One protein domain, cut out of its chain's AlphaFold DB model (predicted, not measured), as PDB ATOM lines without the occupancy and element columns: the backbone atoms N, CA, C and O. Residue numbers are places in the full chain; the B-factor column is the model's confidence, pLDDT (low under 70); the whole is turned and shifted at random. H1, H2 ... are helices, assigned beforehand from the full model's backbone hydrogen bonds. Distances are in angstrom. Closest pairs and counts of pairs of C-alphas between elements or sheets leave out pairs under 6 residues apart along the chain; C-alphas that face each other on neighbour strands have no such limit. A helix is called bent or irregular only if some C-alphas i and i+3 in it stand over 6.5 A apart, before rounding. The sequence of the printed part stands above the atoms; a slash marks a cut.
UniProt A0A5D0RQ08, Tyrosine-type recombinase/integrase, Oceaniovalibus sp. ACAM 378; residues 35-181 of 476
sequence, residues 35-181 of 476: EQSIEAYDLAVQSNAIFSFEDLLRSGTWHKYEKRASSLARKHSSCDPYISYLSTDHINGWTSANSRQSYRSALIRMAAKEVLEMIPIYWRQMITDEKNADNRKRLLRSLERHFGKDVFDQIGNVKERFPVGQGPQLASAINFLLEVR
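AT A GLANCE: This is residues 35 to 181 of the 476 residues of the protein "Tyrosine-type recombinase/integrase" of Oceaniovalibus sp. ACAM 378 (UniProt A0A5D0RQ08). A long bent helix, H5, is the spine of an elongated helical body. H1, H8, H4 and H3, each touching the next, wrap round part of its first arm H5a, with H1 and H3 on opposite sides of it, while H6 and H7 pack on its second arm H5b at the far end and the short H2 forms a corner with H3. The printed part has 147 residues with eight named helices, H1 to H8 in order, and no named strand: all helix, mostly crossed in packing. It is compact, with a radius of gyration of the C-alphas of 16.6 A, and spans 53 by 32 by 25 A.

IN THESE COORDINATES: H1, residues 35 to 48, begins at C-alpha 35 (25.995, 33.305, 13.801) and is 20.5 A long. H2 holds residues 53 to 58, H3 residues 62 to 73 and 16.5 A, H4 residues 81 to 90 and 14.4 A. H5, residues 97 to 129, was assigned as one helix by its hydrogen bonds but is bent: C-alphas 117 and 120 are 7.0 A apart. Its arm H5a, residues 97 to 117, is 30.2 A long; H5b, residues 120 to 129, is 14.3 A long and begins at C-alpha 120 (35.121, 27.394, 5.365). H6 holds residues 133 to 144 and H7 residues 149 to 157. H8, residues 167 to 179, is 18.3 A long and ends at C-alpha 179 (15.180, 23.893, 12.124).

HOW THE PARTS SIT: The hub is H5, touching six other helices; its arms stand at a steep tilt of 46 degrees. With residues 108 to 116 alone, H5a touches H1 at a steep tilt of 64 degrees, opposite ways; the closest C-alphas, of Ala 44 and Ala 112, are 4.2 A apart. H3 touches H5a about perpendicular, at 76 degrees, Tyr 65 and Ala 106 having the closest C-alphas, 4.4 A apart. H8 touches H5a through residues 108 to 115 of the arm alone, the closest C-alphas being those of Ala 111 and Ala 173, 4.5 A apart. H4 and H5a form a helical hairpin at a steep tilt of 39 degrees, their closest C-alphas, of Tyr 82 and Leu 107, 6.8 A apart. H2 and H3 only just touch, with 3 pairs of C-alphas within 8 A, and only at the corner. H7 touches H5b, with C-alphas of Pro 120 and Ile 155 closest at 5.0 A. H5b and H6, a helical hairpin, only just touch, with 3 pairs of C-alphas within 8 A; those of Ile 127 and Arg 136 are closest, 5.9 A. H1 and H3 are apart. Every O i to N i+4 pair is within hydrogen-bond range in H2, H4, H5b, H6, H7 and H8; H1 has 9 of 10, H3 7 of 8 and H5a 15 of 17.

THE WHOLE: The C-alphas of Thr 95 and Ala 133, the two farthest apart, are 53.0 A apart. The printed part has no cut and no long link. The mean pLDDT of the printed part is 88.8, and no printed residue is under 70.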
ATOM      1  N   GLU A  35      26.494  34.135  12.699       90.12
ATOM      2  CA  GLU A  35      25.995  33.305  13.801       90.12
ATOM      3  C   GLU A  35      25.258  32.057  13.292       90.12
ATOM      4  O   GLU A  35      25.536  30.952  13.754       90.12
ATOM      5  N   GLN A  36      24.382  32.202  12.288       92.62
ATOM      6  CA  GLN A  36      23.698  31.066  11.653       92.62
ATOM      7  C   GLN A  36      24.684  30.089  11.005       92.62
ATOM      8  O   GLN A  36      24.504  28.875  11.097       92.62
ATOM      9  N   SER A  37      25.731  30.609  10.356       93.75
ATOM     10  CA  SER A  37      26.767  29.780   9.732       93.75
ATOM     11  C   SER A  37      27.622  29.033  10.766       93.75
ATOM     12  O   SER A  37      27.944  27.866  10.555       93.75
ATOM     13  N   ILE A  38      27.920  29.666  11.908       93.75
ATOM     14  CA  ILE A  38      28.625  29.059  13.046       93.75
ATOM     15  C   ILE A  38      27.777  27.933  13.654       93.75
ATOM     16  O   ILE A  38      28.239  26.797  13.732       93.75
ATOM     17  N   GLU A  39      26.519  28.212  14.012       94.06
ATOM     18  CA  GLU A  39      25.634  27.214  14.625       94.06
ATOM     19  C   GLU A  39      25.387  26.023  13.684       94.06
ATOM     20  O   GLU A  39      25.446  24.866  14.105       94.06
ATOM     21  N   ALA A  40      25.158  26.270  12.390       95.06
ATOM     22  CA  ALA A  40      24.978  25.193  11.423       95.06
ATOM     23  C   ALA A  40      26.242  24.334  11.251       95.06
ATOM     24  O   ALA A  40      26.115  23.116  11.095       95.06
ATOM     25  N   TYR A  41      27.441  24.926  11.321       94.94
ATOM     26  CA  TYR A  41      28.705  24.186  11.303       94.94
ATOM     27  C   TYR A  41      28.839  23.278  12.536       94.94
ATOM     28  O   TYR A  41      29.073  22.078  12.383       94.94
ATOM     29  N   ASP A  42      28.577  23.794  13.741       92.44
ATOM     30  CA  ASP A  42      28.577  22.999  14.980       92.44
ATOM     31  C   ASP A  42      27.586  21.827  14.912       92.44
ATOM     32  O   ASP A  42      27.915  20.688  15.260       92.44
ATOM     33  N   LEU A  43      26.369  22.073  14.417       94.06
ATOM     34  CA  LEU A  43      25.366  21.027  14.216       94.06
ATOM     35  C   LEU A  43      25.822  20.001  13.163       94.06
ATOM     36  O   LEU A  43      25.609  18.797  13.345       94.06
ATOM     37  N   ALA A  44      26.486  20.430  12.088       94.44
ATOM     38  CA  ALA A  44      27.029  19.534  11.073       94.44
ATOM     39  C   ALA A  44      28.134  18.621  11.635       94.44
ATOM     40  O   ALA A  44      28.058  17.401  11.437       94.44
ATOM     41  N   VAL A  45      29.081  19.171  12.410       91.19
ATOM     42  CA  VAL A  45      30.108  18.409  13.150       91.19
ATOM     43  C   VAL A  45      29.447  17.400  14.093       91.19
ATOM     44  O   VAL A  45      29.715  16.199  14.004       91.19
ATOM     45  N   GLN A  46      28.506  17.846  14.935       89.81
ATOM     46  CA  GLN A  46      27.764  16.972  15.853       89.81
ATOM     47  C   GLN A  46      27.041  15.839  15.118       89.81
ATOM     48  O   GLN A  46      27.014  14.703  15.597       89.81
ATOM     49  N   SER A  47      26.478  16.102  13.934       90.94
ATOM     50  CA  SER A  47      25.785  15.078  13.149       90.94
ATOM     51  C   SER A  47      26.687  13.876  12.829       90.94
ATOM     52  O   SER A  47      26.192  12.743  12.799       90.94
ATOM     53  N   ASN A  48      27.995  14.109  12.665       89.19
ATOM     54  CA  ASN A  48      29.014  13.124  12.306       89.19
ATOM     55  C   ASN A  48      29.664  12.407  13.505       89.19
ATOM     56  O   ASN A  48      30.360  11.420  13.291       89.19
ATOM     57  N   ALA A  49      29.366  12.793  14.752       84.69
ATOM     58  CA  ALA A  49      30.055  12.328  15.969       84.69
ATOM     59  C   ALA A  49      30.065  10.802  16.252       84.69
ATOM     60  O   ALA A  49      30.749  10.358  17.169       84.69
ATOM     61  N   ILE A  50      29.293   9.986  15.521       81.88
ATOM     62  CA  ILE A  50      29.242   8.509  15.674       81.88
ATOM     63  C   ILE A  50      29.663   7.777  14.393       81.88
ATOM     64  O   ILE A  50      30.104   6.637  14.446       81.88
ATOM     65  N   PHE A  51      29.460   8.403  13.237       83.56
ATOM     66  CA  PHE A  51      29.721   7.812  11.928       83.56
ATOM     67  C   PHE A  51      30.162   8.940  11.014       83.56
ATOM     68  O   PHE A  51      29.377   9.879  10.822       83.56
ATOM     69  N   SER A  52      31.355   8.837  10.440       87.44
ATOM     70  CA  SER A  52      31.866   9.818   9.484       87.44
ATOM     71  C   SER A  52      31.169   9.695   8.117       87.44
ATOM     72  O   SER A  52      30.328   8.810   7.898       87.44
ATOM     73  N   PHE A  53      31.497  10.573   7.165       85.94
ATOM     74  CA  PHE A  53      31.016  10.419   5.789       85.94
ATOM     75  C   PHE A  53      31.598   9.158   5.132       85.94
ATOM     76  O   PHE A  53      30.880   8.433   4.439       85.94
ATOM     77  N   GLU A  54      32.852   8.832   5.431       86.12
ATOM     78  CA  GLU A  54      33.573   7.645   4.963       86.12
ATOM     79  C   GLU A  54      32.906   6.354   5.461       86.12
ATOM     80  O   GLU A  54      32.740   5.416   4.680       86.12
ATOM     81  N   ASP A  55      32.441   6.305   6.715       85.31
ATOM     82  CA  ASP A  55      31.678   5.167   7.256       85.31
ATOM     83  C   ASP A  55      30.339   4.970   6.526       85.31
ATOM     84  O   ASP A  55      29.914   3.849   6.198       85.31
ATOM     85  N   LEU A  56      29.644   6.076   6.246       87.50
ATOM     86  CA  LEU A  56      28.373   6.061   5.523       87.50
ATOM     87  C   LEU A  56      28.560   5.661   4.054       87.50
ATOM     88  O   LEU A  56      27.714   4.935   3.515       87.50
ATOM     89  N   LEU A  57      29.657   6.079   3.419       85.00
ATOM     90  CA  LEU A  57      30.059   5.648   2.080       85.00
ATOM     91  C   LEU A  57      30.394   4.152   2.073       85.00
ATOM     92  O   LEU A  57      29.751   3.398   1.342       85.00
ATOM     93  N   ARG A  58      31.296   3.697   2.955       79.94
ATOM     94  CA  ARG A  58      31.761   2.300   3.078       79.94
ATOM     95  C   ARG A  58      30.619   1.315   3.346       79.94
ATOM     96  O   ARG A  58      30.545   0.258   2.724       79.94
ATOM     97  N   SER A  59      29.664   1.681   4.202       77.88
ATOM     98  CA  SER A  59      28.456   0.874   4.467       77.88
ATOM     99  C   SER A  59      27.420   0.895   3.323       77.88
ATOM    100  O   SER A  59      26.439   0.134   3.328       77.88
ATOM    101  N   GLY A  60      27.589   1.771   2.327       80.38
ATOM    102  CA  GLY A  60      26.590   2.041   1.292       80.38
ATOM    103  C   GLY A  60      25.305   2.643   1.870       80.38
ATOM    104  O   GLY A  60      24.209   2.395   1.355       80.38
ATOM    105  N   THR A  61      25.402   3.350   2.995       86.12
ATOM    106  CA  THR A  61      24.290   4.086   3.612       86.12
ATOM    107  C   THR A  61      24.130   5.454   2.958       86.12
ATOM    108  O   THR A  61      22.999   5.839   2.669       86.12
ATOM    109  N   TRP A  62      25.239   6.108   2.606       89.50
ATOM    110  CA  TRP A  62      25.269   7.380   1.882       89.50
ATOM    111  C   TRP A  62      24.443   7.338   0.584       89.50
ATOM    112  O   TRP A  62      23.455   8.052   0.448       89.50
ATOM    113  N   HIS A  63      24.697   6.347  -0.273       86.19
ATOM    114  CA  HIS A  63      23.920   6.068  -1.490       86.19
ATOM    115  C   HIS A  63      22.402   5.868  -1.275       86.19
ATOM    116  O   HIS A  63      21.607   5.962  -2.215       86.19
ATOM    117  N   LYS A  64      21.962   5.525  -0.055       87.62
ATOM    118  CA  LYS A  64      20.533   5.432   0.303       87.62
ATOM    119  C   LYS A  64      19.979   6.785   0.745       87.62
ATOM    120  O   LYS A  64      18.774   6.993   0.615       87.62
ATOM    121  N   TYR A  65      20.821   7.668   1.278       93.75
ATOM    122  CA  TYR A  65      20.476   9.042   1.626       93.75
ATOM    123  C   TYR A  65      20.344   9.907   0.373       93.75
ATOM    124  O   TYR A  65      19.285  10.500   0.197       93.75
ATOM    125  N   GLU A  66      21.294   9.837  -0.561       91.69
ATOM    126  CA  GLU A  66      21.206  10.497  -1.876       91.69
ATOM    127  C   GLU A  66      19.907  10.121  -2.600       91.69
ATOM    128  O   GLU A  66      19.074  10.972  -2.901       91.69
ATOM    129  N   LYS A  67      19.635   8.815  -2.760       90.69
ATOM    130  CA  LYS A  67      18.393   8.326  -3.387       90.69
ATOM    131  C   LYS A  67      17.119   8.791  -2.679       90.69
ATOM    132  O   LYS A  67      16.076   8.867  -3.325       90.69
ATOM    133  N   ARG A  68      17.166   9.074  -1.370       93.12
ATOM    134  CA  ARG A  68      16.039   9.671  -0.635       93.12
ATOM    135  C   ARG A  68      15.930  11.162  -0.912       93.12
ATOM    136  O   ARG A  68      14.830  11.588  -1.245       93.12
ATOM    137  N   ALA A  69      17.028  11.912  -0.843       93.00
ATOM    138  CA  ALA A  69      17.062  13.332  -1.175       93.00
ATOM    139  C   ALA A  69      16.523  13.568  -2.596       93.00
ATOM    140  O   ALA A  69      15.494  14.217  -2.755       93.00
ATOM    141  N   SER A  70      17.072  12.892  -3.613       91.56
ATOM    142  CA  SER A  70      16.594  12.992  -5.002       91.56
ATOM    143  C   SER A  70      15.158  12.482  -5.204       91.56
ATOM    144  O   SER A  70      14.503  12.840  -6.178       91.56
ATOM    145  N   SER A  71      14.642  11.601  -4.340       91.62
ATOM    146  CA  SER A  71      13.236  11.146  -4.370       91.62
ATOM    147  C   SER A  71      12.275  12.133  -3.700       91.62
ATOM    148  O   SER A  71      11.073  12.090  -3.963       91.62
ATOM    149  N   LEU A  72      12.783  13.005  -2.825       90.62
ATOM    150  CA  LEU A  72      11.997  14.029  -2.149       90.62
ATOM    151  C   LEU A  72      11.998  15.337  -2.949       90.62
ATOM    152  O   LEU A  72      10.919  15.834  -3.241       90.62
ATOM    153  N   ALA A  73      13.172  15.780  -3.415       90.81
ATOM    154  CA  ALA A  73      13.362  16.889  -4.355       90.81
ATOM    155  C   ALA A  73      12.374  16.851  -5.536       90.81
ATOM    156  O   ALA A  73      11.680  17.821  -5.811       90.81
ATOM    157  N   ARG A  74      12.229  15.682  -6.182       90.38
ATOM    158  CA  ARG A  74      11.315  15.460  -7.323       90.38
ATOM    159  C   ARG A  74       9.815  15.611  -7.017       90.38
ATOM    160  O   ARG A  74       9.007  15.384  -7.912       90.38
ATOM    161  N   LYS A  75       9.419  15.911  -5.778       84.88
ATOM    162  CA  LYS A  75       8.011  16.083  -5.375       84.88
ATOM    163  C   LYS A  75       7.612  17.533  -5.131       84.88
ATOM    164  O   LYS A  75       6.447  17.775  -4.836       84.88
ATOM    165  N   HIS A  76       8.555  18.466  -5.215       84.94
ATOM    166  CA  HIS A  76       8.328  19.874  -4.928       84.94
ATOM    167  C   HIS A  76       8.826  20.731  -6.092       84.94
ATOM    168  O   HIS A  76       9.826  20.401  -6.727       84.94
ATOM    169  N   SER A  77       8.140  21.839  -6.365       85.19
ATOM    170  CA  SER A  77       8.431  22.725  -7.503       85.19
ATOM    171  C   SER A  77       9.824  23.356  -7.449       85.19
ATOM    172  O   SER A  77      10.416  23.607  -8.492       85.19
ATOM    173  N   SER A  78      10.375  23.569  -6.249       85.25
ATOM    174  CA  SER A  78      11.734  24.101  -6.072       85.25
ATOM    175  C   SER A  78      12.852  23.110  -6.407       85.25
ATOM    176  O   SER A  78      14.013  23.506  -6.401       85.25
ATOM    177  N   CYS A  79      12.546  21.821  -6.612       88.19
ATOM    178  CA  CYS A  79      13.530  20.731  -6.687       88.19
ATOM    179  C   CYS A  79      14.478  20.618  -5.468       88.19
ATOM    180  O   CYS A  79      15.417  19.823  -5.487       88.19
ATOM    181  N   ASP A  80      14.222  21.357  -4.386       91.00
ATOM    182  CA  ASP A  80      15.042  21.383  -3.177       91.00
ATOM    183  C   ASP A  80      14.541  20.320  -2.179       91.00
ATOM    184  O   ASP A  80      13.375  20.366  -1.758       91.00
ATOM    185  N   PRO A  81      15.377  19.345  -1.775       94.25
ATOM    186  CA  PRO A  81      14.956  18.260  -0.898       94.25
ATOM    187  C   PRO A  81      14.716  18.699   0.556       94.25
ATOM    188  O   PRO A  81      13.952  18.031   1.254       94.25
ATOM    189  N   TYR A  82      15.328  19.792   1.017       95.12
ATOM    190  CA  TYR A  82      15.145  20.349   2.356       95.12
ATOM    191  C   TYR A  82      13.788  21.044   2.460       95.12
ATOM    192  O   TYR A  82      12.969  20.663   3.298       95.12
ATOM    193  N   ILE A  83      13.485  21.952   1.527       91.69
ATOM    194  CA  ILE A  83      12.173  22.620   1.431       91.69
ATOM    195  C   ILE A  83      11.055  21.578   1.257       91.69
ATOM    196  O   ILE A  83      10.013  21.647   1.917       91.69
ATOM    197  N   SER A  84      11.294  20.547   0.437       92.56
ATOM    198  CA  SER A  84      10.370  19.414   0.266       92.56
ATOM    199  C   SER A  84      10.100  18.649   1.569       92.56
ATOM    200  O   SER A  84       9.001  18.129   1.768       92.56
ATOM    201  N   TYR A  85      11.095  18.532   2.456       94.62
ATOM    202  CA  TYR A  85      10.915  17.901   3.763       94.62
ATOM    203  C   TYR A  85      10.102  18.795   4.688       94.62
ATOM    204  O   TYR A  85       9.120  18.314   5.241       94.62
ATOM    205  N   LEU A  86      10.498  20.062   4.841       93.00
ATOM    206  CA  LEU A  86       9.898  20.996   5.799       93.00
ATOM    207  C   LEU A  86       8.411  21.219   5.500       93.00
ATOM    208  O   LEU A  86       7.572  21.031   6.378       93.00
ATOM    209  N   SER A  87       8.068  21.466   4.231       90.88
ATOM    210  CA  SER A  87       6.675  21.548   3.761       90.88
ATOM    211  C   SER A  87       5.864  20.281   4.076       90.88
ATOM    212  O   SER A  87       4.759  20.371   4.611       90.88
ATOM    213  N   THR A  88       6.423  19.091   3.812       90.44
ATOM    214  CA  THR A  88       5.779  17.803   4.138       90.44
ATOM    215  C   THR A  88       5.627  17.598   5.651       90.44
ATOM    216  O   THR A  88       4.643  17.000   6.090       90.44
ATOM    217  N   ASP A  89       6.591  18.057   6.453       89.88
ATOM    218  CA  ASP A  89       6.603  17.883   7.907       89.88
ATOM    219  C   ASP A  89       5.587  18.791   8.599       89.88
ATOM    220  O   ASP A  89       4.836  18.314   9.449       89.88
ATOM    221  N   HIS A  90       5.501  20.052   8.167       89.50
ATOM    222  CA  HIS A  90       4.551  21.044   8.664       89.50
ATOM    223  C   HIS A  90       3.093  20.580   8.510       89.50
ATOM    224  O   HIS A  90       2.302  20.682   9.444       89.50
ATOM    225  N   ILE A  91       2.737  19.993   7.360       90.25
ATOM    226  CA  ILE A  91       1.388  19.442   7.118       90.25
ATOM    227  C   ILE A  91       1.205  18.005   7.647       90.25
ATOM    228  O   ILE A  91       0.185  17.373   7.376       90.25
ATOM    229  N   ASN A  92       2.202  17.451   8.350       86.75
ATOM    230  CA  ASN A  92       2.250  16.058   8.813       86.75
ATOM    231  C   ASN A  92       1.955  15.020   7.699       86.75
ATOM    232  O   ASN A  92       1.404  13.945   7.942       86.75
ATOM    233  N   GLY A  93       2.357  15.309   6.455       86.56
ATOM    234  CA  GLY A  93       2.046  14.526   5.248       86.56
ATOM    235  C   GLY A  93       2.772  13.175   5.141       86.56
ATOM    236  O   GLY A  93       2.792  12.532   4.086       86.56
ATOM    237  N   TRP A  94       3.421  12.718   6.213       86.81
ATOM    238  CA  TRP A  94       4.247  11.519   6.198       86.81
ATOM    239  C   TRP A  94       3.429  10.238   6.317       86.81
ATOM    240  O   TRP A  94       2.805   9.952   7.333       86.81
ATOM    241  N   THR A  95       3.608   9.340   5.346       82.56
ATOM    242  CA  THR A  95       2.995   7.992   5.358       82.56
ATOM    243  C   THR A  95       3.287   7.147   6.612       82.56
ATOM    244  O   THR A  95       2.625   6.134   6.835       82.56
ATOM    245  N   SER A  96       4.321   7.498   7.389       78.25
ATOM    246  CA  SER A  96       4.574   7.009   8.751       78.25
ATOM    247  C   SER A  96       5.718   7.791   9.410       78.25
ATOM    248  O   SER A  96       6.639   8.234   8.720       78.25
ATOM    249  N   ALA A  97       5.765   7.815  10.747       77.69
ATOM    250  CA  ALA A  97       6.902   8.342  11.518       77.69
ATOM    251  C   ALA A  97       8.257   7.706  11.127       77.69
ATOM    252  O   ALA A  97       9.301   8.353  11.151       77.69
ATOM    253  N   ASN A  98       8.244   6.441  10.693       75.38
ATOM    254  CA  ASN A  98       9.429   5.760  10.170       75.38
ATOM    255  C   ASN A  98       9.881   6.304   8.806       75.38
ATOM    256  O   ASN A  98      11.079   6.333   8.540       75.38
ATOM    257  N   SER A  99       8.940   6.711   7.945       82.56
ATOM    258  CA  SER A  99       9.257   7.398   6.690       82.56
ATOM    259  C   SER A  99       9.913   8.737   7.005       82.56
ATOM    260  O   SER A  99      11.058   8.928   6.601       82.56
ATOM    261  N   ARG A 100       9.235   9.582   7.802       89.12
ATOM    262  CA  ARG A 100       9.723  10.881   8.298       89.12
ATOM    263  C   ARG A 100      11.164  10.786   8.788       89.12
ATOM    264  O   ARG A 100      12.058  11.357   8.173       89.12
ATOM    265  N   GLN A 101      11.415   9.953   9.802       87.38
ATOM    266  CA  GLN A 101      12.752   9.774  10.377       87.38
ATOM    267  C   GLN A 101      13.792   9.325   9.337       87.38
ATOM    268  O   GLN A 101      14.946   9.736   9.397       87.38
ATOM    269  N   SER A 102      13.404   8.497   8.363       86.06
ATOM    270  CA  SER A 102      14.330   8.004   7.339       86.06
ATOM    271  C   SER A 102      14.727   9.058   6.296       86.06
ATOM    272  O   SER A 102      15.845   8.985   5.784       86.06
ATOM    273  N   TYR A 103      13.850  10.024   5.995       92.19
ATOM    274  CA  TYR A 103      14.203  11.199   5.191       92.19
ATOM    275  C   TYR A 103      14.968  12.213   6.045       92.19
ATOM    276  O   TYR A 103      16.040  12.634   5.634       92.19
ATOM    277  N   ARG A 104      14.516  12.485   7.276       93.56
ATOM    278  CA  ARG A 104      15.198  13.353   8.250       93.56
ATOM    279  C   ARG A 104      16.679  12.994   8.402       93.56
ATOM    280  O   ARG A 104      17.544  13.826   8.169       93.56
ATOM    281  N   SER A 105      16.983  11.735   8.727       91.38
ATOM    282  CA  SER A 105      18.369  11.262   8.878       91.38
ATOM    283  C   SER A 105      19.180  11.279   7.580       91.38
ATOM    284  O   SER A 105      20.402  11.314   7.656       91.38
ATOM    285  N   ALA A 106      18.535  11.237   6.409       93.69
ATOM    286  CA  ALA A 106      19.231  11.397   5.137       93.69
ATOM    287  C   ALA A 106      19.616  12.862   4.908       93.69
ATOM    288  O   ALA A 106      20.779  13.160   4.671       93.69
ATOM    289  N   LEU A 107      18.649  13.770   5.041       95.81
ATOM    290  CA  LEU A 107      18.828  15.190   4.751       95.81
ATOM    291  C   LEU A 107      19.742  15.890   5.748       95.81
ATOM    292  O   LEU A 107      20.578  16.666   5.318       95.81
ATOM    293  N   ILE A 108      19.683  15.542   7.039       95.50
ATOM    294  CA  ILE A 108      20.648  16.047   8.034       95.50
ATOM    295  C   ILE A 108      22.083  15.729   7.596       95.50
ATOM    296  O   ILE A 108      22.970  16.553   7.765       95.50
ATOM    297  N   ARG A 109      22.324  14.546   7.014       94.88
ATOM    298  CA  ARG A 109      23.661  14.139   6.564       94.88
ATOM    299  C   ARG A 109      24.061  14.752   5.221       94.88
ATOM    300  O   ARG A 109      25.242  15.027   5.050       94.88
ATOM    301  N   MET A 110      23.114  15.012   4.316       94.38
ATOM    302  CA  MET A 110      23.371  15.806   3.103       94.38
ATOM    303  C   MET A 110      23.731  17.254   3.472       94.38
ATOM    304  O   MET A 110      24.801  17.722   3.098       94.38
ATOM    305  N   ALA A 111      22.901  17.903   4.295       96.00
ATOM    306  CA  ALA A 111      23.093  19.282   4.727       96.00
ATOM    307  C   ALA A 111      24.389  19.453   5.523       96.00
ATOM    308  O   ALA A 111      25.122  20.407   5.297       96.00
ATOM    309  N   ALA A 112      24.724  18.498   6.399       96.06
ATOM    310  CA  ALA A 112      25.993  18.514   7.119       96.06
ATOM    311  C   ALA A 112      27.211  18.409   6.188       96.06
ATOM    312  O   ALA A 112      28.220  19.049   6.459       96.06
ATOM    313  N   LYS A 113      27.140  17.631   5.098       94.62
ATOM    314  CA  LYS A 113      28.230  17.558   4.109       94.62
ATOM    315  C   LYS A 113      28.378  18.886   3.376       94.62
ATOM    316  O   LYS A 113      29.464  19.445   3.351       94.62
ATOM    317  N   GLU A 114      27.269  19.403   2.852       93.62
ATOM    318  CA  GLU A 114      27.212  20.695   2.162       93.62
ATOM    319  C   GLU A 114      27.745  21.836   3.041       93.62
ATOM    320  O   GLU A 114      28.538  22.652   2.581       93.62
ATOM    321  N   VAL A 115      27.381  21.855   4.325       95.00
ATOM    322  CA  VAL A 115      27.876  22.829   5.304       95.00
ATOM    323  C   VAL A 115      29.373  22.673   5.583       95.00
ATOM    324  O   VAL A 115      30.097  23.661   5.488       95.00
ATOM    325  N   LEU A 116      29.859  21.467   5.892       93.38
ATOM    326  CA  LEU A 116      31.273  21.257   6.235       93.38
ATOM    327  C   LEU A 116      32.212  21.522   5.048       93.38
ATOM    328  O   LEU A 116      33.328  21.986   5.254       93.38
ATOM    329  N   GLU A 117      31.761  21.275   3.817       91.25
ATOM    330  CA  GLU A 117      32.539  21.551   2.604       91.25
ATOM    331  C   GLU A 117      32.504  23.036   2.202       91.25
ATOM    332  O   GLU A 117      33.532  23.590   1.817       91.25
ATOM    333  N   MET A 118      31.347  23.707   2.291       91.38
ATOM    334  CA  MET A 118      31.190  25.068   1.757       91.38
ATOM    335  C   MET A 118      31.420  26.197   2.772       91.38
ATOM    336  O   MET A 118      31.826  27.288   2.364       91.38
ATOM    337  N   ILE A 119      31.162  25.995   4.071       92.69
ATOM    338  CA  ILE A 119      31.247  27.088   5.057       92.69
ATOM    339  C   ILE A 119      32.676  27.646   5.232       92.69
ATOM    340  O   ILE A 119      32.807  28.872   5.222       92.69
ATOM    341  N   PRO A 120      33.762  26.845   5.297       92.25
ATOM    342  CA  PRO A 120      35.121  27.394   5.365       92.25
ATOM    343  C   PRO A 120      35.477  28.284   4.158       92.25
ATOM    344  O   PRO A 120      36.145  29.310   4.309       92.25
ATOM    345  N   ILE A 121      34.971  27.935   2.968       90.94
ATOM    346  CA  ILE A 121      35.129  28.721   1.733       90.94
ATOM    347  C   ILE A 121      34.324  30.025   1.825       90.94
ATOM    348  O   ILE A 121      34.833  31.100   1.501       90.94
ATOM    349  N   TYR A 122      33.084  29.947   2.313       90.38
ATOM    350  CA  TYR A 122      32.211  31.099   2.534       90.38
ATOM    351  C   TYR A 122      32.812  32.098   3.538       90.38
ATOM    352  O   TYR A 122      32.910  33.284   3.228       90.38
ATOM    353  N   TRP A 123      33.308  31.634   4.691       91.75
ATOM    354  CA  TRP A 123      33.970  32.490   5.681       91.75
ATOM    355  C   TRP A 123      35.227  33.163   5.128       91.75
ATOM    356  O   TRP A 123      35.404  34.367   5.323       91.75
ATOM    357  N   ARG A 124      36.072  32.437   4.383       90.00
ATOM    358  CA  ARG A 124      37.230  33.039   3.705       90.00
ATOM    359  C   ARG A 124      36.806  34.158   2.756       90.00
ATOM    360  O   ARG A 124      37.428  35.222   2.764       90.00
ATOM    361  N   GLN A 125      35.765  33.929   1.955       88.38
ATOM    362  CA  GLN A 125      35.236  34.929   1.028       88.38
ATOM    363  C   GLN A 125      34.730  36.165   1.795       88.38
ATOM    364  O   GLN A 125      35.171  37.269   1.497       88.38
ATOM    365  N   MET A 126      33.928  35.985   2.855       87.19
ATOM    366  CA  MET A 126      33.462  37.083   3.721       87.19
ATOM    367  C   MET A 126      34.615  37.907   4.317       87.19
ATOM    368  O   MET A 126      34.583  39.134   4.271       87.19
ATOM    369  N   ILE A 127      35.643  37.250   4.867       88.62
ATOM    370  CA  ILE A 127      36.810  37.918   5.472       88.62
ATOM    371  C   ILE A 127      37.614  38.695   4.418       88.62
ATOM    372  O   ILE A 127      38.146  39.768   4.714       88.62
ATOM    373  N   THR A 128      37.710  38.159   3.198       86.81
ATOM    374  CA  THR A 128      38.458  38.768   2.087       86.81
ATOM    375  C   THR A 128      37.725  39.984   1.515       86.81
ATOM    376  O   THR A 128      38.352  41.020   1.290       86.81
ATOM    377  N   ASP A 129      36.407  39.872   1.329       86.69
ATOM    378  CA  ASP A 129      35.563  40.908   0.725       86.69
ATOM    379  C   ASP A 129      35.198  42.038   1.701       86.69
ATOM    380  O   ASP A 129      34.887  43.149   1.263       86.69
ATOM    381  N   GLU A 130      35.253  41.797   3.018       89.81
ATOM    382  CA  GLU A 130      35.008  42.823   4.036       89.81
ATOM    383  C   GLU A 130      36.105  43.899   3.997       89.81
ATOM    384  O   GLU A 130      37.241  43.687   4.438       89.81
ATOM    385  N   LYS A 131      35.754  45.069   3.455       88.12
ATOM    386  CA  LYS A 131      36.638  46.226   3.259       88.12
ATOM    387  C   LYS A 131      36.934  46.973   4.561       88.12
ATOM    388  O   LYS A 131      37.966  47.633   4.654       88.12
ATOM    389  N   ASN A 132      36.055  46.892   5.558       91.50
ATOM    390  CA  ASN A 132      36.227  47.563   6.840       91.50
ATOM    391  C   ASN A 132      37.097  46.709   7.783       91.50
ATOM    392  O   ASN A 132      36.716  45.613   8.201       91.50
ATOM    393  N   ALA A 133      38.266  47.236   8.159       87.62
ATOM    394  CA  ALA A 133      39.231  46.542   9.010       87.62
ATOM    395  C   ALA A 133      38.680  46.174  10.402       87.62
ATOM    396  O   ALA A 133      39.036  45.122  10.939       87.62
ATOM    397  N   ASP A 134      37.792  46.986  10.981       87.06
ATOM    398  CA  ASP A 134      37.188  46.700  12.285       87.06
ATOM    399  C   ASP A 134      36.103  45.631  12.190       87.06
ATOM    400  O   ASP A 134      36.034  44.762  13.060       87.06
ATOM    401  N   ASN A 135      35.305  45.627  11.119       85.00
ATOM    402  CA  ASN A 135      34.373  44.530  10.852       85.00
ATOM    403  C   ASN A 135      35.128  43.218  10.614       85.00
ATOM    404  O   ASN A 135      34.788  42.201  11.215       85.00
ATOM    405  N   ARG A 136      36.215  43.244   9.832       87.94
ATOM    406  CA  ARG A 136      37.084  42.079   9.610       87.94
ATOM    407  C   ARG A 136      37.654  41.540  10.930       87.94
ATOM    408  O   ARG A 136      37.582  40.339  11.185       87.94
ATOM    409  N   LYS A 137      38.123  42.421  11.826       87.50
ATOM    410  CA  LYS A 137      38.543  42.065  13.198       87.50
ATOM    411  C   LYS A 137      37.397  41.564  14.088       87.50
ATOM    412  O   LYS A 137      37.663  40.864  15.063       87.50
ATOM    413  N   ARG A 138      36.138  41.951  13.848       87.44
ATOM    414  CA  ARG A 138      34.969  41.398  14.565       87.44
ATOM    415  C   ARG A 138      34.625  39.998  14.058       87.44
ATOM    416  O   ARG A 138      34.441  39.116  14.885       87.44
ATOM    417  N   LEU A 139      34.615  39.785  12.739       86.12
ATOM    418  CA  LEU A 139      34.375  38.479  12.111       86.12
ATOM    419  C   LEU A 139      35.398  37.436  12.574       86.12
ATOM    420  O   LEU A 139      35.003  36.382  13.066       86.12
ATOM    421  N   LEU A 140      36.696  37.761  12.507       87.19
ATOM    422  CA  LEU A 140      37.768  36.878  12.987       87.19
ATOM    423  C   LEU A 140      37.584  36.520  14.469       87.19
ATOM    424  O   LEU A 140      37.471  35.343  14.791       87.19
ATOM    425  N   ARG A 141      37.405  37.519  15.349       87.12
ATOM    426  CA  ARG A 141      37.147  37.284  16.784       87.12
ATOM    427  C   ARG A 141      35.861  36.510  17.068       87.12
ATOM    428  O   ARG A 141      35.750  35.901  18.127       87.12
ATOM    429  N   SER A 142      34.875  36.554  16.173       86.19
ATOM    430  CA  SER A 142      33.665  35.746  16.319       86.19
ATOM    431  C   SER A 142      33.933  34.278  15.999       86.19
ATOM    432  O   SER A 142      33.455  33.416  16.724       86.19
ATOM    433  N   LEU A 143      34.721  33.988  14.963       88.50
ATOM    434  CA  LEU A 143      35.128  32.624  14.620       88.50
ATOM    435  C   LEU A 143      36.116  32.046  15.657       88.50
ATOM    436  O   LEU A 143      35.964  30.898  16.066       88.50
ATOM    437  N   GLU A 144      37.061  32.852  16.158       86.38
ATOM    438  CA  GLU A 144      38.075  32.457  17.161       86.38
ATOM    439  C   GLU A 144      37.459  32.017  18.499       86.38
ATOM    440  O   GLU A 144      38.044  31.219  19.224       86.38
ATOM    441  N   ARG A 145      36.269  32.527  18.841       86.56
ATOM    442  CA  ARG A 145      35.537  32.129  20.056       86.56
ATOM    443  C   ARG A 145      34.873  30.758  19.952       86.56
ATOM    444  O   ARG A 145      34.564  30.180  20.988       86.56
ATOM    445  N   HIS A 146      34.598  30.292  18.736       83.38
ATOM    446  CA  HIS A 146      33.825  29.074  18.492       83.38
ATOM    447  C   HIS A 146      34.687  27.911  17.996       83.38
ATOM    448  O   HIS A 146      34.353  26.762  18.276       83.38
ATOM    449  N   PHE A 147      35.801  28.179  17.306       86.62
ATOM    450  CA  PHE A 147      36.574  27.136  16.632       86.62
ATOM    451  C   PHE A 147      38.055  27.102  17.001       86.62
ATOM    452  O   PHE A 147      38.693  28.125  17.242       86.62
ATOM    453  N   GLY A 148      38.599  25.883  16.997       83.06
ATOM    454  CA  GLY A 148      40.015  25.616  17.198       83.06
ATOM    455  C   GLY A 148      40.874  25.942  15.976       83.06
ATOM    456  O   GLY A 148      40.394  26.297  14.896       83.06
ATOM    457  N   LYS A 149      42.191  25.791  16.160       84.06
ATOM    458  CA  LYS A 149      43.197  26.063  15.125       84.06
ATOM    459  C   LYS A 149      42.963  25.255  13.841       84.06
ATOM    460  O   LYS A 149      43.219  25.762  12.761       84.06
ATOM    461  N   ASP A 150      42.437  24.041  13.949       84.38
ATOM    462  CA  ASP A 150      42.131  23.142  12.835       84.38
ATOM    463  C   ASP A 150      41.154  23.749  11.813       84.38
ATOM    464  O   ASP A 150      41.395  23.671  10.607       84.38
ATOM    465  N   VAL A 151      40.093  24.418  12.271       85.38
ATOM    466  CA  VAL A 151      39.131  25.100  11.385       85.38
ATOM    467  C   VAL A 151      39.750  26.367  10.784       85.38
ATOM    468  O   VAL A 151      39.535  26.671   9.612       85.38
ATOM    469  N   PHE A 152      40.581  27.085  11.544       85.62
ATOM    470  CA  PHE A 152      41.324  28.240  11.026       85.62
ATOM    471  C   PHE A 152      42.357  27.855   9.966       85.62
ATOM    472  O   PHE A 152      42.456  28.532   8.940       85.62
ATOM    473  N   ASP A 153      43.063  26.743  10.162       85.75
ATOM    474  CA  ASP A 153      43.975  26.173   9.177       85.75
ATOM    475  C   ASP A 153      43.192  25.771   7.908       85.75
ATOM    476  O   ASP A 153      43.658  26.037   6.800       85.75
ATOM    477  N   GLN A 154      41.970  25.227   8.015       85.69
ATOM    478  CA  GLN A 154      41.104  24.985   6.846       85.69
ATOM    479  C   GLN A 154      40.762  26.285   6.094       85.69
ATOM    480  O   GLN A 154      41.037  26.382   4.896       85.69
ATOM    481  N   ILE A 155      40.235  27.310   6.780       87.56
ATOM    482  CA  ILE A 155      39.900  28.623   6.182       87.56
ATOM    483  C   ILE A 155      41.137  29.237   5.491       87.56
ATOM    484  O   ILE A 155      41.067  29.702   4.344       87.56
ATOM    485  N   GLY A 156      42.292  29.199   6.163       83.12
ATOM    486  CA  GLY A 156      43.573  29.695   5.656       83.12
ATOM    487  C   GLY A 156      44.081  28.939   4.423       83.12
ATOM    488  O   GLY A 156      44.607  29.560   3.493       83.12
ATOM    489  N   ASN A 157      43.839  27.630   4.344       86.25
ATOM    490  CA  ASN A 157      44.298  26.778   3.246       86.25
ATOM    491  C   ASN A 157      43.390  26.766   2.001       86.25
ATOM    492  O   ASN A 157      43.882  26.412   0.933       86.25
ATOM    493  N   VAL A 158      42.117  27.180   2.097       86.06
ATOM    494  CA  VAL A 158      41.083  26.993   1.047       86.06
ATOM    495  C   VAL A 158      41.496  27.301  -0.407       86.06
ATOM    496  O   VAL A 158      41.160  26.506  -1.273       86.06
ATOM    497  N   LYS A 159      42.209  28.405  -0.706       82.06
ATOM    498  CA  LYS A 159      42.575  28.906  -2.068       82.06
ATOM    499  C   LYS A 159      41.424  29.205  -3.052       82.06
ATOM    500  O   LYS A 159      41.490  30.224  -3.735       82.06
ATOM    501  N   GLU A 160      40.421  28.343  -3.151       81.12
ATOM    502  CA  GLU A 160      39.273  28.464  -4.051       81.12
ATOM    503  C   GLU A 160      38.354  29.637  -3.665       81.12
ATOM    504  O   GLU A 160      38.315  30.076  -2.511       81.12
ATOM    505  N   ARG A 161      37.606  30.159  -4.643       83.19
ATOM    506  CA  ARG A 161      36.533  31.139  -4.408       83.19
ATOM    507  C   ARG A 161      35.202  30.426  -4.233       83.19
ATOM    508  O   ARG A 161      34.977  29.377  -4.832       83.19
ATOM    509  N   PHE A 162      34.295  31.040  -3.475       83.50
ATOM    510  CA  PHE A 162      32.955  30.495  -3.276       83.50
ATOM    511  C   PHE A 162      32.219  30.298  -4.624       83.50
ATOM    512  O   PHE A 162      32.107  31.266  -5.387       83.50
ATOM    513  N   PRO A 163      31.717  29.088  -4.951       83.62
ATOM    514  CA  PRO A 163      31.154  28.814  -6.272       83.62
ATOM    515  C   PRO A 163      29.914  29.655  -6.604       83.62
ATOM    516  O   PRO A 163      28.930  29.705  -5.856       83.62
ATOM    517  N   VAL A 164      29.928  30.281  -7.783       78.44
ATOM    518  CA  VAL A 164      28.813  31.103  -8.272       78.44
ATOM    519  C   VAL A 164      27.557  30.240  -8.415       78.44
ATOM    520  O   VAL A 164      27.532  29.279  -9.177       78.44
ATOM    521  N   GLY A 165      26.495  30.611  -7.697       79.19
ATOM    522  CA  GLY A 165      25.201  29.924  -7.739       79.19
ATOM    523  C   GLY A 165      24.962  28.873  -6.649       79.19
ATOM    524  O   GLY A 165      23.824  28.438  -6.516       79.19
ATOM    525  N   GLN A 166      25.953  28.515  -5.818       83.31
ATOM    526  CA  GLN A 166      25.747  27.563  -4.706       83.31
ATOM    527  C   GLN A 166      25.196  28.207  -3.416       83.31
ATOM    528  O   GLN A 166      24.735  27.503  -2.520       83.31
ATOM    529  N   GLY A 167      25.157  29.542  -3.330       84.88
ATOM    530  CA  GLY A 167      24.634  30.278  -2.166       84.88
ATOM    531  C   GLY A 167      23.216  29.869  -1.718       84.88
ATOM    532  O   GLY A 167      23.021  29.636  -0.526       84.88
ATOM    533  N   PRO A 168      22.231  29.719  -2.631       88.19
ATOM    534  CA  PRO A 168      20.899  29.205  -2.296       88.19
ATOM    535  C   PRO A 168      20.901  27.793  -1.697       88.19
ATOM    536  O   PRO A 168      20.171  27.543  -0.740       88.19
ATOM    537  N   GLN A 169      21.745  26.892  -2.210       88.81
ATOM    538  CA  GLN A 169      21.862  25.522  -1.701       88.81
ATOM    539  C   GLN A 169      22.453  25.510  -0.286       88.81
ATOM    540  O   GLN A 169      21.871  24.901   0.610       88.81
ATOM    541  N   LEU A 170      23.541  26.258  -0.059       92.31
ATOM    542  CA  LEU A 170      24.138  26.409   1.271       92.31
ATOM    543  C   LEU A 170      23.147  27.005   2.283       92.31
ATOM    544  O   LEU A 170      23.018  26.483   3.387       92.31
ATOM    545  N   ALA A 171      22.404  28.054   1.917       92.19
ATOM    546  CA  ALA A 171      21.405  28.640   2.812       92.19
ATOM    547  C   ALA A 171      20.273  27.663   3.150       92.19
ATOM    548  O   ALA A 171      19.840  27.602   4.299       92.19
ATOM    549  N   SER A 172      19.816  26.870   2.177       92.81
ATOM    550  CA  SER A 172      18.800  25.840   2.408       92.81
ATOM    551  C   SER A 172      19.304  24.747   3.363       92.81
ATOM    552  O   SER A 172      18.610  24.394   4.316       92.81
ATOM    553  N   ALA A 173      20.552  24.295   3.193       95.06
ATOM    554  CA  ALA A 173      21.207  23.344   4.093       95.06
ATOM    555  C   ALA A 173      21.374  23.889   5.526       95.06
ATOM    556  O   ALA A 173      21.064  23.188   6.492       95.06
ATOM    557  N   ILE A 174      21.814  25.146   5.670       95.38
ATOM    558  CA  ILE A 174      21.948  25.845   6.959       95.38
ATOM    559  C   ILE A 174      20.588  25.939   7.654       95.38
ATOM    560  O   ILE A 174      20.434  25.423   8.762       95.38
ATOM    561  N   ASN A 175      19.580  26.508   6.987       94.56
ATOM    562  CA  ASN A 175      18.228  26.648   7.535       94.56
ATOM    563  C   ASN A 175      17.651  25.289   7.962       94.56
ATOM    564  O   ASN A 175      17.079  25.163   9.045       94.56
ATOM    565  N   PHE A 176      17.875  24.245   7.159       95.56
ATOM    566  CA  PHE A 176      17.435  22.893   7.474       95.56
ATOM    567  C   PHE A 176      18.101  22.304   8.725       95.56
ATOM    568  O   PHE A 176      17.425  21.636   9.508       95.56
ATOM    569  N   LEU A 177      19.404  22.523   8.945       95.38
ATOM    570  CA  LEU A 177      20.074  22.053  10.165       95.38
ATOM    571  C   LEU A 177      19.601  22.806  11.411       95.38
ATOM    572  O   LEU A 177      19.406  22.170  12.448       95.38
ATOM    573  N   LEU A 178      19.383  24.120  11.299       93.81
ATOM    574  CA  LEU A 178      18.883  24.959  12.392       93.81
ATOM    575  C   LEU A 178      17.466  24.536  12.816       93.81
ATOM    576  O   LEU A 178      17.214  24.323  14.003       93.81
ATOM    577  N   GLU A 179      16.558  24.329  11.856       92.31
ATOM    578  CA  GLU A 179      15.180  23.893  12.124       92.31
ATOM    579  C   GLU A 179      15.100  22.408  12.535       92.31
ATOM    580  O   GLU A 179      14.338  22.023  13.426       92.31
ATOM    581  N   VAL A 180      15.918  21.543  11.927       91.69
ATOM    582  CA  VAL A 180      15.847  20.080  12.080       91.69
ATOM    583  C   VAL A 180      17.094  19.533  12.785       91.69
ATOM    584  O   VAL A 180      17.721  18.571  12.331       91.69
ATOM    585  N   ARG A 181      17.412  20.109  13.955       89.06
ATOM    586  CA  ARG A 181      18.656  19.852  14.705       89.06
ATOM    587  C   ARG A 181      19.053  18.362  14.804       89.06
ATOM    588  O   ARG A 181      18.220  17.526  15.192       89.06
TER     589      ARG A 181